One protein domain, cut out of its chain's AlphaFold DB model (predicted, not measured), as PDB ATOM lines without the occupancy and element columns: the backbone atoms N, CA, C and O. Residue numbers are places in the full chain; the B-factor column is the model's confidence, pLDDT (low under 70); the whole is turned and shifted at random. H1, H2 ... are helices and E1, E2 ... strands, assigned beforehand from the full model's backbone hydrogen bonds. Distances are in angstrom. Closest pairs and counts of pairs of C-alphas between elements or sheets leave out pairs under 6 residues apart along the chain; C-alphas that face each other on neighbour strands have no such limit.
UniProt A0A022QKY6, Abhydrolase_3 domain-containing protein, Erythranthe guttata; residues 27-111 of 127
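AT A GLANCE: This is residues 27 to 111 of the 127 residues of the protein "Abhydrolase_3 domain-containing protein" of Erythranthe guttata (UniProt A0A022QKY6). A small right-handed strand-helix-strand unit, two parallel strands E1 and E2 with helix H3 packed on them, has a long helix H1 crossing H3 on one side. The short helix H2 lies beyond the last residues of H1, toward one end of the elongated outline. The printed part has 85 residues, with elements in the order H1, H2, E1, H3, E2; the class is mixed, helices and strands. It is compact, with a radius of gyration of the C-alphas of 13.4 A and spans of 41 by 26 by 22 A.

HOW THE PARTS SIT: Begin with H1, residues 38 to 53, whose residues 50 to 53 alone only just touch H2, residues 60 to 65, with 3 pairs of C-alphas within 8 A; the closest, of Gln 53 and Ile 62, are 6.1 A apart. Their lines stand at 71 degrees, only just about perpendicular. Next comes E1, residues 71 to 76; H1 and E1 are near each other, with 5 pairs of C-alphas within 10 A. At H3, residues 78 to 93, look at Ile 82: its C-alpha is 5.5 A from that of Tyr 40, the closest pair where H1 and H3 touch, at a steep tilt of 59 degrees, the same way. E2, residues 100 to 106, is parallel to E1 at 11 degrees; N 104 and O 73, 2.8 A, and N 73 and O 102, 3.1 A, are within hydrogen-bond range. The closest C-alphas of H3 and E2, those of Ala 80 and Leu 105, are 4.9 A apart. H1 and E2 are apart. In H1, H2 and H3 every O i to N i+4 pair is within hydrogen-bond range.

IN THESE COORDINATES: Find C-alpha 38 at (108.824, 72.471, 52.606); from there H1 runs 22.3 A to C-alpha 53. H2 covers 7.9 A, E1 17.1 A and H3 22.9 A. E2 runs 17.0 A and ends at C-alpha 106, (126.300, 64.342, 60.953).

THE WHOLE: The two C-alphas farthest apart, of Asp 56 and Gly 111, are 43.0 A apart. The printed part has no cut and no long link. The model's mean pLDDT over the printed part is 96.2, and no printed residue is under 70.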
ATOM      1  N   GLU A  27     109.027  65.574  63.020       95.19
ATOM      2  CA  GLU A  27     108.387  64.902  61.891       95.19
ATOM      3  C   GLU A  27     108.024  65.943  60.824       95.19
ATOM      4  O   GLU A  27     107.061  66.695  60.956       95.19
ATOM      5  N   PHE A  28     108.837  66.025  59.773       95.38
ATOM      6  CA  PHE A  28     108.650  66.957  58.658       95.38
ATOM      7  C   PHE A  28     108.014  66.269  57.443       95.38
ATOM      8  O   PHE A  28     108.075  65.048  57.274       95.38
ATOM      9  N   ARG A  29     107.420  67.059  56.544       96.81
ATOM     10  CA  ARG A  29     106.793  66.559  55.313       96.81
ATOM     11  C   ARG A  29     107.807  65.848  54.415       96.81
ATOM     12  O   ARG A  29     108.976  66.213  54.352       96.81
ATOM     13  N   ILE A  30     107.363  64.854  53.644       95.00
ATOM     14  CA  ILE A  30     108.260  63.971  52.876       95.00
ATOM     15  C   ILE A  30     108.082  64.142  51.358       95.00
ATOM     16  O   ILE A  30     106.967  64.197  50.827       95.00
ATOM     17  N   ALA A  31     109.201  64.188  50.632       94.19
ATOM     18  CA  ALA A  31     109.226  64.148  49.173       94.19
ATOM     19  C   ALA A  31     108.883  62.732  48.652       94.19
ATOM     20  O   ALA A  31     109.217  61.744  49.297       94.19
ATOM     21  N   PRO A  32     108.238  62.583  47.481       95.12
ATOM     22  CA  PRO A  32     107.963  63.621  46.489       95.12
ATOM     23  C   PRO A  32     106.667  64.414  46.727       95.12
ATOM     24  O   PRO A  32     106.445  65.380  46.002       95.12
ATOM     25  N   LYS A  33     105.829  64.035  47.709       96.88
ATOM     26  CA  LYS A  33     104.524  64.678  47.981       96.88
ATOM     27  C   LYS A  33     104.674  66.148  48.380       96.88
ATOM     28  O   LYS A  33     103.894  66.986  47.942       96.88
ATOM     29  N   SER A  34     105.704  66.460  49.160       96.62
ATOM     30  CA  SER A  34     106.105  67.831  49.477       96.62
ATOM     31  C   SER A  34     107.598  67.964  49.201       96.62
ATOM     32  O   SER A  34     108.420  67.371  49.893       96.62
ATOM     33  N   ARG A  35     107.961  68.657  48.119       97.50
ATOM     34  CA  ARG A  35     109.367  68.872  47.737       97.50
ATOM     35  C   ARG A  35     109.975  70.019  48.551       97.50
ATOM     36  O   ARG A  35     109.250  70.810  49.157       97.50
ATOM     37  N   LEU A  36     111.302  70.128  48.532       96.81
ATOM     38  CA  LEU A  36     112.000  71.301  49.065       96.81
ATOM     39  C   LEU A  36     111.419  72.589  48.443       96.81
ATOM     40  O   LEU A  36     111.120  72.578  47.244       96.81
ATOM     41  N   PRO A  37     111.247  73.678  49.219       97.19
ATOM     42  CA  PRO A  37     111.798  73.921  50.560       97.19
ATOM     43  C   PRO A  37     110.906  73.499  51.746       97.19
ATOM     44  O   PRO A  37     111.246  73.843  52.873       97.19
ATOM     45  N   SER A  38     109.815  72.749  51.540       98.12
ATOM     46  CA  SER A  38     108.824  72.471  52.606       98.12
ATOM     47  C   SER A  38     109.410  71.917  53.913       98.12
ATOM     48  O   SER A  38     108.992  72.315  54.992       98.12
ATOM     49  N   GLN A  39     110.429  71.063  53.828       97.94
ATOM     50  CA  GLN A  39     111.130  70.514  54.991       97.94
ATOM     51  C   GLN A  39     111.907  71.572  55.786       97.94
ATOM     52  O   GLN A  39     112.020  71.470  57.005       97.94
ATOM     53  N   TYR A  40     112.458  72.580  55.106       98.06
ATOM     54  CA  TYR A  40     113.144  73.694  55.762       98.06
ATOM     55  C   TYR A  40     112.149  74.587  56.499       98.06
ATOM     56  O   TYR A  40     112.480  75.135  57.549       98.06
ATOM     57  N   ASP A  41     110.945  74.732  55.945       98.12
ATOM     58  CA  ASP A  41     109.864  75.491  56.566       98.12
ATOM     59  C   ASP A  41     109.355  74.756  57.814       98.12
ATOM     60  O   ASP A  41     109.340  75.350  58.884       98.12
ATOM     61  N   ASP A  42     109.109  73.441  57.728       98.44
ATOM     62  CA  ASP A  42     108.706  72.618  58.885       98.44
ATOM     63  C   ASP A  42     109.742  72.662  60.020       98.44
ATOM     64  O   ASP A  42     109.397  72.755  61.198       98.44
ATOM     65  N   ALA A  43     111.034  72.624  59.681       98.19
ATOM     66  CA  ALA A  43     112.102  72.733  60.669       98.19
ATOM     67  C   ALA A  43     112.153  74.122  61.328       98.19
ATOM     68  O   ALA A  43     112.409  74.218  62.527       98.19
ATOM     69  N   MET A  44     111.900  75.196  60.574       97.88
ATOM     70  CA  MET A  44     111.794  76.543  61.147       97.88
ATOM     71  C   MET A  44     110.567  76.679  62.049       97.88
ATOM     72  O   MET A  44     110.687  77.219  63.150       97.88
ATOM     73  N   ASP A  45     109.422  76.152  61.620       98.06
ATOM     74  CA  ASP A  45     108.193  76.137  62.412       98.06
ATOM     75  C   ASP A  45     108.405  75.380  63.726       98.06
ATOM     76  O   ASP A  45     108.013  75.868  64.783       98.06
ATOM     77  N   ALA A  46     109.113  74.247  63.698       98.06
ATOM     78  CA  ALA A  46     109.466  73.495  64.898       98.06
ATOM     79  C   ALA A  46     110.363  74.297  65.856       98.06
ATOM     80  O   ALA A  46     110.125  74.305  67.063       98.06
ATOM     81  N   VAL A  47     111.368  75.016  65.346       97.56
ATOM     82  CA  VAL A  47     112.238  75.868  66.177       97.56
ATOM     83  C   VAL A  47     111.438  76.996  66.841       97.56
ATOM     84  O   VAL A  47     111.567  77.233  68.046       97.56
ATOM     85  N   LEU A  48     110.566  77.667  66.087       97.00
ATOM     86  CA  LEU A  48     109.692  78.716  66.620       97.00
ATOM     87  C   LEU A  48     108.653  78.160  67.598       97.00
ATOM     88  O   LEU A  48     108.339  78.806  68.603       97.00
ATOM     89  N   TRP A  49     108.170  76.944  67.352       97.44
ATOM     90  CA  TRP A  49     107.307  76.227  68.273       97.44
ATOM     91  C   TRP A  49     108.028  75.962  69.597       97.44
ATOM     92  O   TRP A  49     107.506  76.378  70.628       97.44
ATOM     93  N   VAL A  50     109.246  75.399  69.593       97.50
ATOM     94  CA  VAL A  50     110.037  75.158  70.820       97.50
ATOM     95  C   VAL A  50     110.221  76.450  71.611       97.50
ATOM     96  O   VAL A  50     109.996  76.470  72.819       97.50
ATOM     97  N   LYS A  51     110.550  77.553  70.932       96.44
ATOM     98  CA  LYS A  51     110.640  78.874  71.567       96.44
ATOM     99  C   LYS A  51     109.334  79.250  72.276       96.44
ATOM    100  O   LYS A  51     109.373  79.719  73.408       96.44
ATOM    101  N   SER A  52     108.187  79.064  71.620       96.44
ATOM    102  CA  SER A  52     106.877  79.368  72.213       96.44
ATOM    103  C   SER A  52     106.528  78.462  73.401       96.44
ATOM    104  O   SER A  52     105.816  78.897  74.304       96.44
ATOM    105  N   GLN A  53     107.059  77.235  73.437       97.06
ATOM    106  CA  GLN A  53     106.795  76.273  74.511       97.06
ATOM    107  C   GLN A  53     107.513  76.597  75.826       97.06
ATOM    108  O   GLN A  53     107.159  76.036  76.855       97.06
ATOM    109  N   ALA A  54     108.475  77.520  75.830       93.62
ATOM    110  CA  ALA A  54     109.113  77.977  77.064       93.62
ATOM    111  C   ALA A  54     108.253  78.973  77.873       93.62
ATOM    112  O   ALA A  54     108.655  79.393  78.953       93.62
ATOM    113  N   ALA A  55     107.091  79.392  77.359       92.69
ATOM    114  CA  ALA A  55     106.164  80.261  78.081       92.69
ATOM    115  C   ALA A  55     105.377  79.496  79.167       92.69
ATOM    116  O   ALA A  55     105.258  78.273  79.110       92.69
ATOM    117  N   ASP A  56     104.744  80.214  80.104       87.81
ATOM    118  CA  ASP A  56     104.024  79.643  81.263       87.81
ATOM    119  C   ASP A  56     103.034  78.512  80.911       87.81
ATOM    120  O   ASP A  56     102.850  77.561  81.674       87.81
ATOM    121  N   ARG A  57     102.406  78.586  79.731       92.62
ATOM    122  CA  ARG A  57     101.411  77.611  79.244       92.62
ATOM    123  C   ARG A  57     101.941  76.629  78.194       92.62
ATOM    124  O   ARG A  57     101.138  75.952  77.558       92.62
ATOM    125  N   GLY A  58     103.250  76.589  77.971       94.38
ATOM    126  CA  GLY A  58     103.864  75.685  77.009       94.38
ATOM    127  C   GLY A  58     104.054  74.264  77.537       94.38
ATOM    128  O   GLY A  58     103.608  73.914  78.637       94.38
ATOM    129  N   ASP A  59     104.709  73.437  76.724       96.75
ATOM    130  CA  ASP A  59     105.079  72.073  77.092       96.75
ATOM    131  C   ASP A  59     105.853  72.035  78.419       96.75
ATOM    132  O   ASP A  59     106.823  72.765  78.617       96.75
ATOM    133  N   LYS A  60     105.434  71.153  79.332       96.94
ATOM    134  CA  LYS A  60     105.987  71.076  80.691       96.94
ATOM    135  C   LYS A  60     107.489  70.786  80.714       96.94
ATOM    136  O   LYS A  60     108.186  71.326  81.560       96.94
ATOM    137  N   TRP A  61     108.004  69.954  79.808       96.00
ATOM    138  CA  TRP A  61     109.425  69.618  79.811       96.00
ATOM    139  C   TRP A  61     110.247  70.787  79.291       96.00
ATOM    140  O   TRP A  61     111.253  71.137  79.900       96.00
ATOM    141  N   ILE A  62     109.800  71.428  78.209       97.00
ATOM    142  CA  ILE A  62     110.506  72.584  77.643       97.00
ATOM    143  C   ILE A  62     110.443  73.783  78.596       97.00
ATOM    144  O   ILE A  62     111.463  74.429  78.809       97.00
ATOM    145  N   ARG A  63     109.286  74.066  79.200       96.56
ATOM    146  CA  ARG A  63     109.124  75.167  80.159       96.56
ATOM    147  C   ARG A  63     109.945  74.957  81.432       96.56
ATOM    148  O   ARG A  63     110.633  75.877  81.859       96.56
ATOM    149  N   ASP A  64     109.860  73.772  82.037       96.44
ATOM    150  CA  ASP A  64     110.411  73.545  83.381       96.44
ATOM    151  C   ASP A  64     111.888  73.109  83.352       96.44
ATOM    152  O   ASP A  64     112.597  73.255  84.349       96.44
ATOM    153  N   HIS A  65     112.366  72.565  82.225       96.19
ATOM    154  CA  HIS A  65     113.722  72.008  82.101       96.19
ATOM    155  C   HIS A  65     114.498  72.493  80.867       96.19
ATOM    156  O   HIS A  65     115.694  72.215  80.756       96.19
ATOM    157  N   GLY A  66     113.854  73.181  79.924       95.62
ATOM    158  CA  GLY A  66     114.504  73.683  78.719       95.62
ATOM    159  C   GLY A  66     115.345  74.929  78.984       95.62
ATOM    160  O   GLY A  66     114.973  75.811  79.752       95.62
ATOM    161  N   ASP A  67     116.479  75.019  78.294       96.25
ATOM    162  CA  ASP A  67     117.365  76.177  78.338       96.25
ATOM    163  C   ASP A  67     117.461  76.799  76.940       96.25
ATOM    164  O   ASP A  67     118.161  76.299  76.050       96.25
ATOM    165  N   LEU A  68     116.727  77.897  76.740       96.12
ATOM    166  CA  LEU A  68     116.668  78.598  75.456       96.12
ATOM    167  C   LEU A  68     117.987  79.273  75.063       96.12
ATOM    168  O   LEU A  68     118.159  79.638  73.901       96.12
ATOM    169  N   ASP A  69     118.931  79.381  75.990       96.06
ATOM    170  CA  ASP A  69     120.267  79.916  75.769       96.06
ATOM    171  C   ASP A  69     121.257  78.832  75.291       96.06
ATOM    172  O   ASP A  69     122.338  79.140  74.768       96.06
ATOM    173  N   ARG A  70     120.893  77.553  75.446       96.19
ATOM    174  CA  ARG A  70     121.682  76.372  75.063       96.19
ATOM    175  C   ARG A  70     120.925  75.467  74.085       96.19
ATOM    176  O   ARG A  70     120.892  74.250  74.250       96.19
ATOM    177  N   CYS A  71     120.339  76.047  73.038       97.19
ATOM    178  CA  CYS A  71     119.704  75.270  71.970       97.19
ATOM    179  C   CYS A  71     120.721  74.821  70.911       97.19
ATOM    180  O   CYS A  71     121.555  75.607  70.461       97.19
ATOM    181  N   TYR A  72     120.609  73.572  70.458       97.88
ATOM    182  CA  TYR A  72     121.452  73.002  69.407       97.88
ATOM    183  C   TYR A  72     120.584  72.445  68.285       97.88
ATOM    184  O   TYR A  72     119.560  71.816  68.544       97.88
ATOM    185  N   LEU A  73     121.004  72.650  67.037       98.00
ATOM    186  CA  LEU A  73     120.373  72.005  65.886       98.00
ATOM    187  C   LEU A  73     121.189  70.770  65.498       98.00
ATOM    188  O   LEU A  73     122.393  70.877  65.271       98.00
ATOM    189  N   TYR A  74     120.543  69.611  65.407       97.69
ATOM    190  CA  TYR A  74     121.189  68.335  65.096       97.69
ATOM    191  C   TYR A  74     120.465  67.623  63.958       97.69
ATOM    192  O   TYR A  74     119.238  67.543  63.949       97.69
ATOM    193  N   GLY A  75     121.224  67.078  63.007       97.12
ATOM    194  CA  GLY A  75     120.673  66.268  61.930       97.12
ATOM    195  C   GLY A  75     121.671  65.244  61.405       97.12
ATOM    196  O   GLY A  75     122.880  65.391  61.582       97.12
ATOM    197  N   VAL A  76     121.148  64.219  60.727       96.25
ATOM    198  CA  VAL A  76     121.925  63.169  60.049       96.25
ATOM    199  C   VAL A  76     121.534  63.125  58.575       96.25
ATOM    200  O   VAL A  76     120.344  63.209  58.266       96.25
ATOM    201  N   SER A  77     122.492  62.979  57.656       96.00
ATOM    202  CA  SER A  77     122.215  62.817  56.219       96.00
ATOM    203  C   SER A  77     121.330  63.946  55.661       96.00
ATOM    204  O   SER A  77     121.713  65.120  55.721       96.00
ATOM    205  N   CYS A  78     120.138  63.644  55.134       95.81
ATOM    206  CA  CYS A  78     119.185  64.653  54.666       95.81
ATOM    207  C   CYS A  78     118.706  65.592  55.789       95.81
ATOM    208  O   CYS A  78     118.509  66.779  55.541       95.81
ATOM    209  N   GLY A  79     118.606  65.111  57.030       96.94
ATOM    210  CA  GLY A  79     118.283  65.937  58.195       96.94
ATOM    211  C   GLY A  79     119.367  66.970  58.497       96.94
ATOM    212  O   GLY A  79     119.061  68.101  58.854       96.94
ATOM    213  N   ALA A  80     120.641  66.635  58.276       98.19
ATOM    214  CA  ALA A  80     121.733  67.598  58.413       98.19
ATOM    215  C   ALA A  80     121.704  68.669  57.307       98.19
ATOM    216  O   ALA A  80     122.054  69.820  57.559       98.19
ATOM    217  N   ASN A  81     121.225  68.339  56.104       98.19
ATOM    218  CA  ASN A  81     120.964  69.348  55.072       98.19
ATOM    219  C   ASN A  81     119.851  70.323  55.502       98.19
ATOM    220  O   ASN A  81     120.007  71.538  55.363       98.19
ATOM    221  N   ILE A  82     118.764  69.802  56.082       98.44
ATOM    222  CA  ILE A  82     117.679  70.620  56.640       98.44
ATOM    223  C   ILE A  82     118.227  71.538  57.735       98.44
ATOM    224  O   ILE A  82     118.086  72.753  57.633       98.44
ATOM    225  N   VAL A  83     118.941  70.979  58.714       98.44
ATOM    226  CA  VAL A  83     119.551  71.726  59.822       98.44
ATOM    227  C   VAL A  83     120.497  72.819  59.344       98.44
ATOM    228  O   VAL A  83     120.462  73.921  59.884       98.44
ATOM    229  N   PHE A  84     121.312  72.555  58.322       98.31
ATOM    230  CA  PHE A  84     122.179  73.572  57.734       98.31
ATOM    231  C   PHE A  84     121.368  74.771  57.215       98.31
ATOM    232  O   PHE A  84     121.671  75.913  57.555       98.31
ATOM    233  N   ASN A  85     120.299  74.525  56.452       98.19
ATOM    234  CA  ASN A  85     119.440  75.592  55.930       98.19
ATOM    235  C   ASN A  85     118.658  76.312  57.046       98.19
ATOM    236  O   ASN A  85     118.539  77.536  57.020       98.19
ATOM    237  N   THR A  86     118.170  75.583  58.053       98.00
ATOM    238  CA  THR A  86     117.525  76.150  59.250       98.00
ATOM    239  C   THR A  86     118.487  77.054  60.021       98.00
ATOM    240  O   THR A  86     118.109  78.151  60.422       98.00
ATOM    241  N   ALA A  87     119.749  76.647  60.183       97.50
ATOM    242  CA  ALA A  87     120.765  77.442  60.862       97.50
ATOM    243  C   ALA A  87     121.036  78.772  60.141       97.50
ATOM    244  O   ALA A  87     121.106  79.809  60.801       97.50
ATOM    245  N   LEU A  88     121.122  78.766  58.803       97.19
ATOM    246  CA  LEU A  88     121.255  79.996  58.010       97.19
ATOM    247  C   LEU A  88     120.092  80.963  58.279       97.19
ATOM    248  O   LEU A  88     120.321  82.125  58.604       97.19
ATOM    249  N   ARG A  89     118.850  80.465  58.242       96.38
ATOM    250  CA  ARG A  89     117.647  81.270  58.525       96.38
ATOM    251  C   ARG A  89     117.619  81.795  59.968       96.38
ATOM    252  O   ARG A  89     117.245  82.941  60.208       96.38
ATOM    253  N   MET A  90     118.050  80.989  60.937       95.06
ATOM    254  CA  MET A  90     118.130  81.392  62.347       95.06
ATOM    255  C   MET A  90     119.182  82.476  62.600       95.06
ATOM    256  O   MET A  90     118.964  83.335  63.456       95.06
ATOM    257  N   MET A  91     120.294  82.477  61.855       93.00
ATOM    258  CA  MET A  91     121.301  83.542  61.943       93.00
ATOM    259  C   MET A  91     120.768  84.900  61.484       93.00
ATOM    260  O   MET A  91     121.218  85.923  61.997       93.00
ATOM    261  N   GLU A  92     119.818  84.922  60.551       92.75
ATOM    262  CA  GLU A  92     119.164  86.151  60.097       92.75
ATOM    263  C   GLU A  92     118.072  86.594  61.077       92.75
ATOM    264  O   GLU A  92     118.028  87.757  61.474       92.75
ATOM    265  N   MET A  93     117.219  85.662  61.515       93.62
ATOM    266  CA  MET A  93     116.049  85.970  62.344       93.62
ATOM    267  C   MET A  93     116.385  86.270  63.811       93.62
ATOM    268  O   MET A  93     115.732  87.113  64.421       93.62
ATOM    269  N   LYS A  94     117.358  85.550  64.391       91.38
ATOM    270  CA  LYS A  94     117.793  85.638  65.802       91.38
ATOM    271  C   LYS A  94     116.635  85.842  66.798       91.38
ATOM    272  O   LYS A  94     116.624  86.854  67.492       91.38
ATOM    273  N   PRO A  95     115.642  84.936  66.873       89.81
ATOM    274  CA  PRO A  95     114.384  85.210  67.568       89.81
ATOM    275  C   PRO A  95     114.529  85.149  69.109       89.81
ATOM    276  O   PRO A  95     114.436  84.057  69.674       89.81
ATOM    277  N   PRO A  96     114.623  86.283  69.842       89.31
ATOM    278  CA  PRO A  96     114.796  86.253  71.296       89.31
ATOM    279  C   PRO A  96     113.549  85.676  71.989       89.31
ATOM    280  O   PRO A  96     112.437  85.910  71.505       89.31
ATOM    281  N   PRO A  97     113.688  84.935  73.105       92.50
ATOM    282  CA  PRO A  97     114.919  84.746  73.878       92.50
ATOM    283  C   PRO A  97     115.763  83.531  73.444       92.50
ATOM    284  O   PRO A  97     116.710  83.181  74.130       92.50
ATOM    285  N   MET A  98     115.441  82.869  72.328       95.56
ATOM    286  CA  MET A  98     116.154  81.663  71.904       95.56
ATOM    287  C   MET A  98     117.496  81.984  71.237       95.56
ATOM    288  O   MET A  98     117.564  82.779  70.296       95.56
ATOM    289  N   ARG A  99     118.548  81.275  71.659       95.12
ATOM    290  CA  ARG A  99     119.884  81.286  71.062       95.12
ATOM    291  C   ARG A  99     120.281  79.885  70.603       95.12
ATOM    292  O   ARG A  99     120.350  78.949  71.394       95.12
ATOM    293  N   VAL A 100     120.630  79.767  69.323       95.69
ATOM    294  CA  VAL A 100     121.292  78.567  68.792       95.69
ATOM    295  C   VAL A 100     122.772  78.630  69.179       95.69
ATOM    296  O   VAL A 100     123.530  79.412  68.613       95.69
ATOM    297  N   ALA A 101     123.161  77.836  70.174       95.88
ATOM    298  CA  ALA A 101     124.522  77.746  70.702       95.88
ATOM    299  C   ALA A 101     125.447  76.884  69.827       95.88
ATOM    300  O   ALA A 101     126.665  77.044  69.872       95.88
ATOM    301  N   GLY A 102     124.884  75.990  69.010       96.88
ATOM    302  CA  GLY A 102     125.663  75.163  68.099       96.88
ATOM    303  C   GLY A 102     124.822  74.421  67.066       96.88
ATOM    304  O   GLY A 102     123.603  74.293  67.185       96.88
ATOM    305  N   VAL A 103     125.506  73.927  66.037       98.12
ATOM    306  CA  VAL A 103     124.920  73.164  64.933       98.12
ATOM    307  C   VAL A 103     125.769  71.921  64.703       98.12
ATOM    308  O   VAL A 103     126.982  72.021  64.530       98.12
ATOM    309  N   VAL A 104     125.135  70.753  64.694       97.88
ATOM    310  CA  VAL A 104     125.792  69.456  64.524       97.88
ATOM    311  C   VAL A 104     125.276  68.801  63.248       97.88
ATOM    312  O   VAL A 104     124.108  68.426  63.137       97.88
ATOM    313  N   LEU A 105     126.172  68.673  62.271       98.19
ATOM    314  CA  LEU A 105     125.887  68.138  60.942       98.19
ATOM    315  C   LEU A 105     126.534  66.760  60.801       98.19
ATOM    316  O   LEU A 105     127.702  66.650  60.430       98.19
ATOM    317  N   ASN A 106     125.789  65.699  61.099       95.62
ATOM    318  CA  ASN A 106     126.300  64.342  60.953       95.62
ATOM    319  C   ASN A 106     126.126  63.866  59.501       95.62
ATOM    320  O   ASN A 106     125.005  63.651  59.039       95.62
ATOM    321  N   GLN A 107     127.242  63.727  58.777       96.00
ATOM    322  CA  GLN A 107     127.284  63.287  57.374       96.00
ATOM    323  C   GLN A 107     126.260  64.020  56.484       96.00
ATOM    324  O   GLN A 107     125.361  63.386  55.933       96.00
ATOM    325  N   PRO A 108     126.338  65.358  56.360       97.00
ATOM    326  CA  PRO A 108     125.311  66.129  55.678       97.00
ATOM    327  C   PRO A 108     125.157  65.750  54.208       97.00
ATOM    328  O   PRO A 108     126.129  65.669  53.458       97.00
ATOM    329  N   PHE A 109     123.907  65.559  53.790       95.44
ATOM    330  CA  PHE A 109     123.589  65.193  52.418       95.44
ATOM    331  C   PHE A 109     123.597  66.427  51.509       95.44
ATOM    332  O   PHE A 109     122.618  67.170  51.415       95.44
ATOM    333  N   PHE A 110     124.717  66.638  50.828       96.00
ATOM    334  CA  PHE A 110     124.867  67.631  49.770       96.00
ATOM    335  C   PHE A 110     125.235  66.950  48.456       96.00
ATOM    336  O   PHE A 110     125.851  65.889  48.441       96.00
ATOM    337  N   GLY A 111     124.871  67.584  47.346       94.56
ATOM    338  CA  GLY A 111     125.189  67.097  46.012       94.56
ATOM    339  C   GLY A 111     125.391  68.245  45.036       94.56
ATOM    340  O   GLY A 111     125.101  69.405  45.330       94.56
TER     341      GLY A 111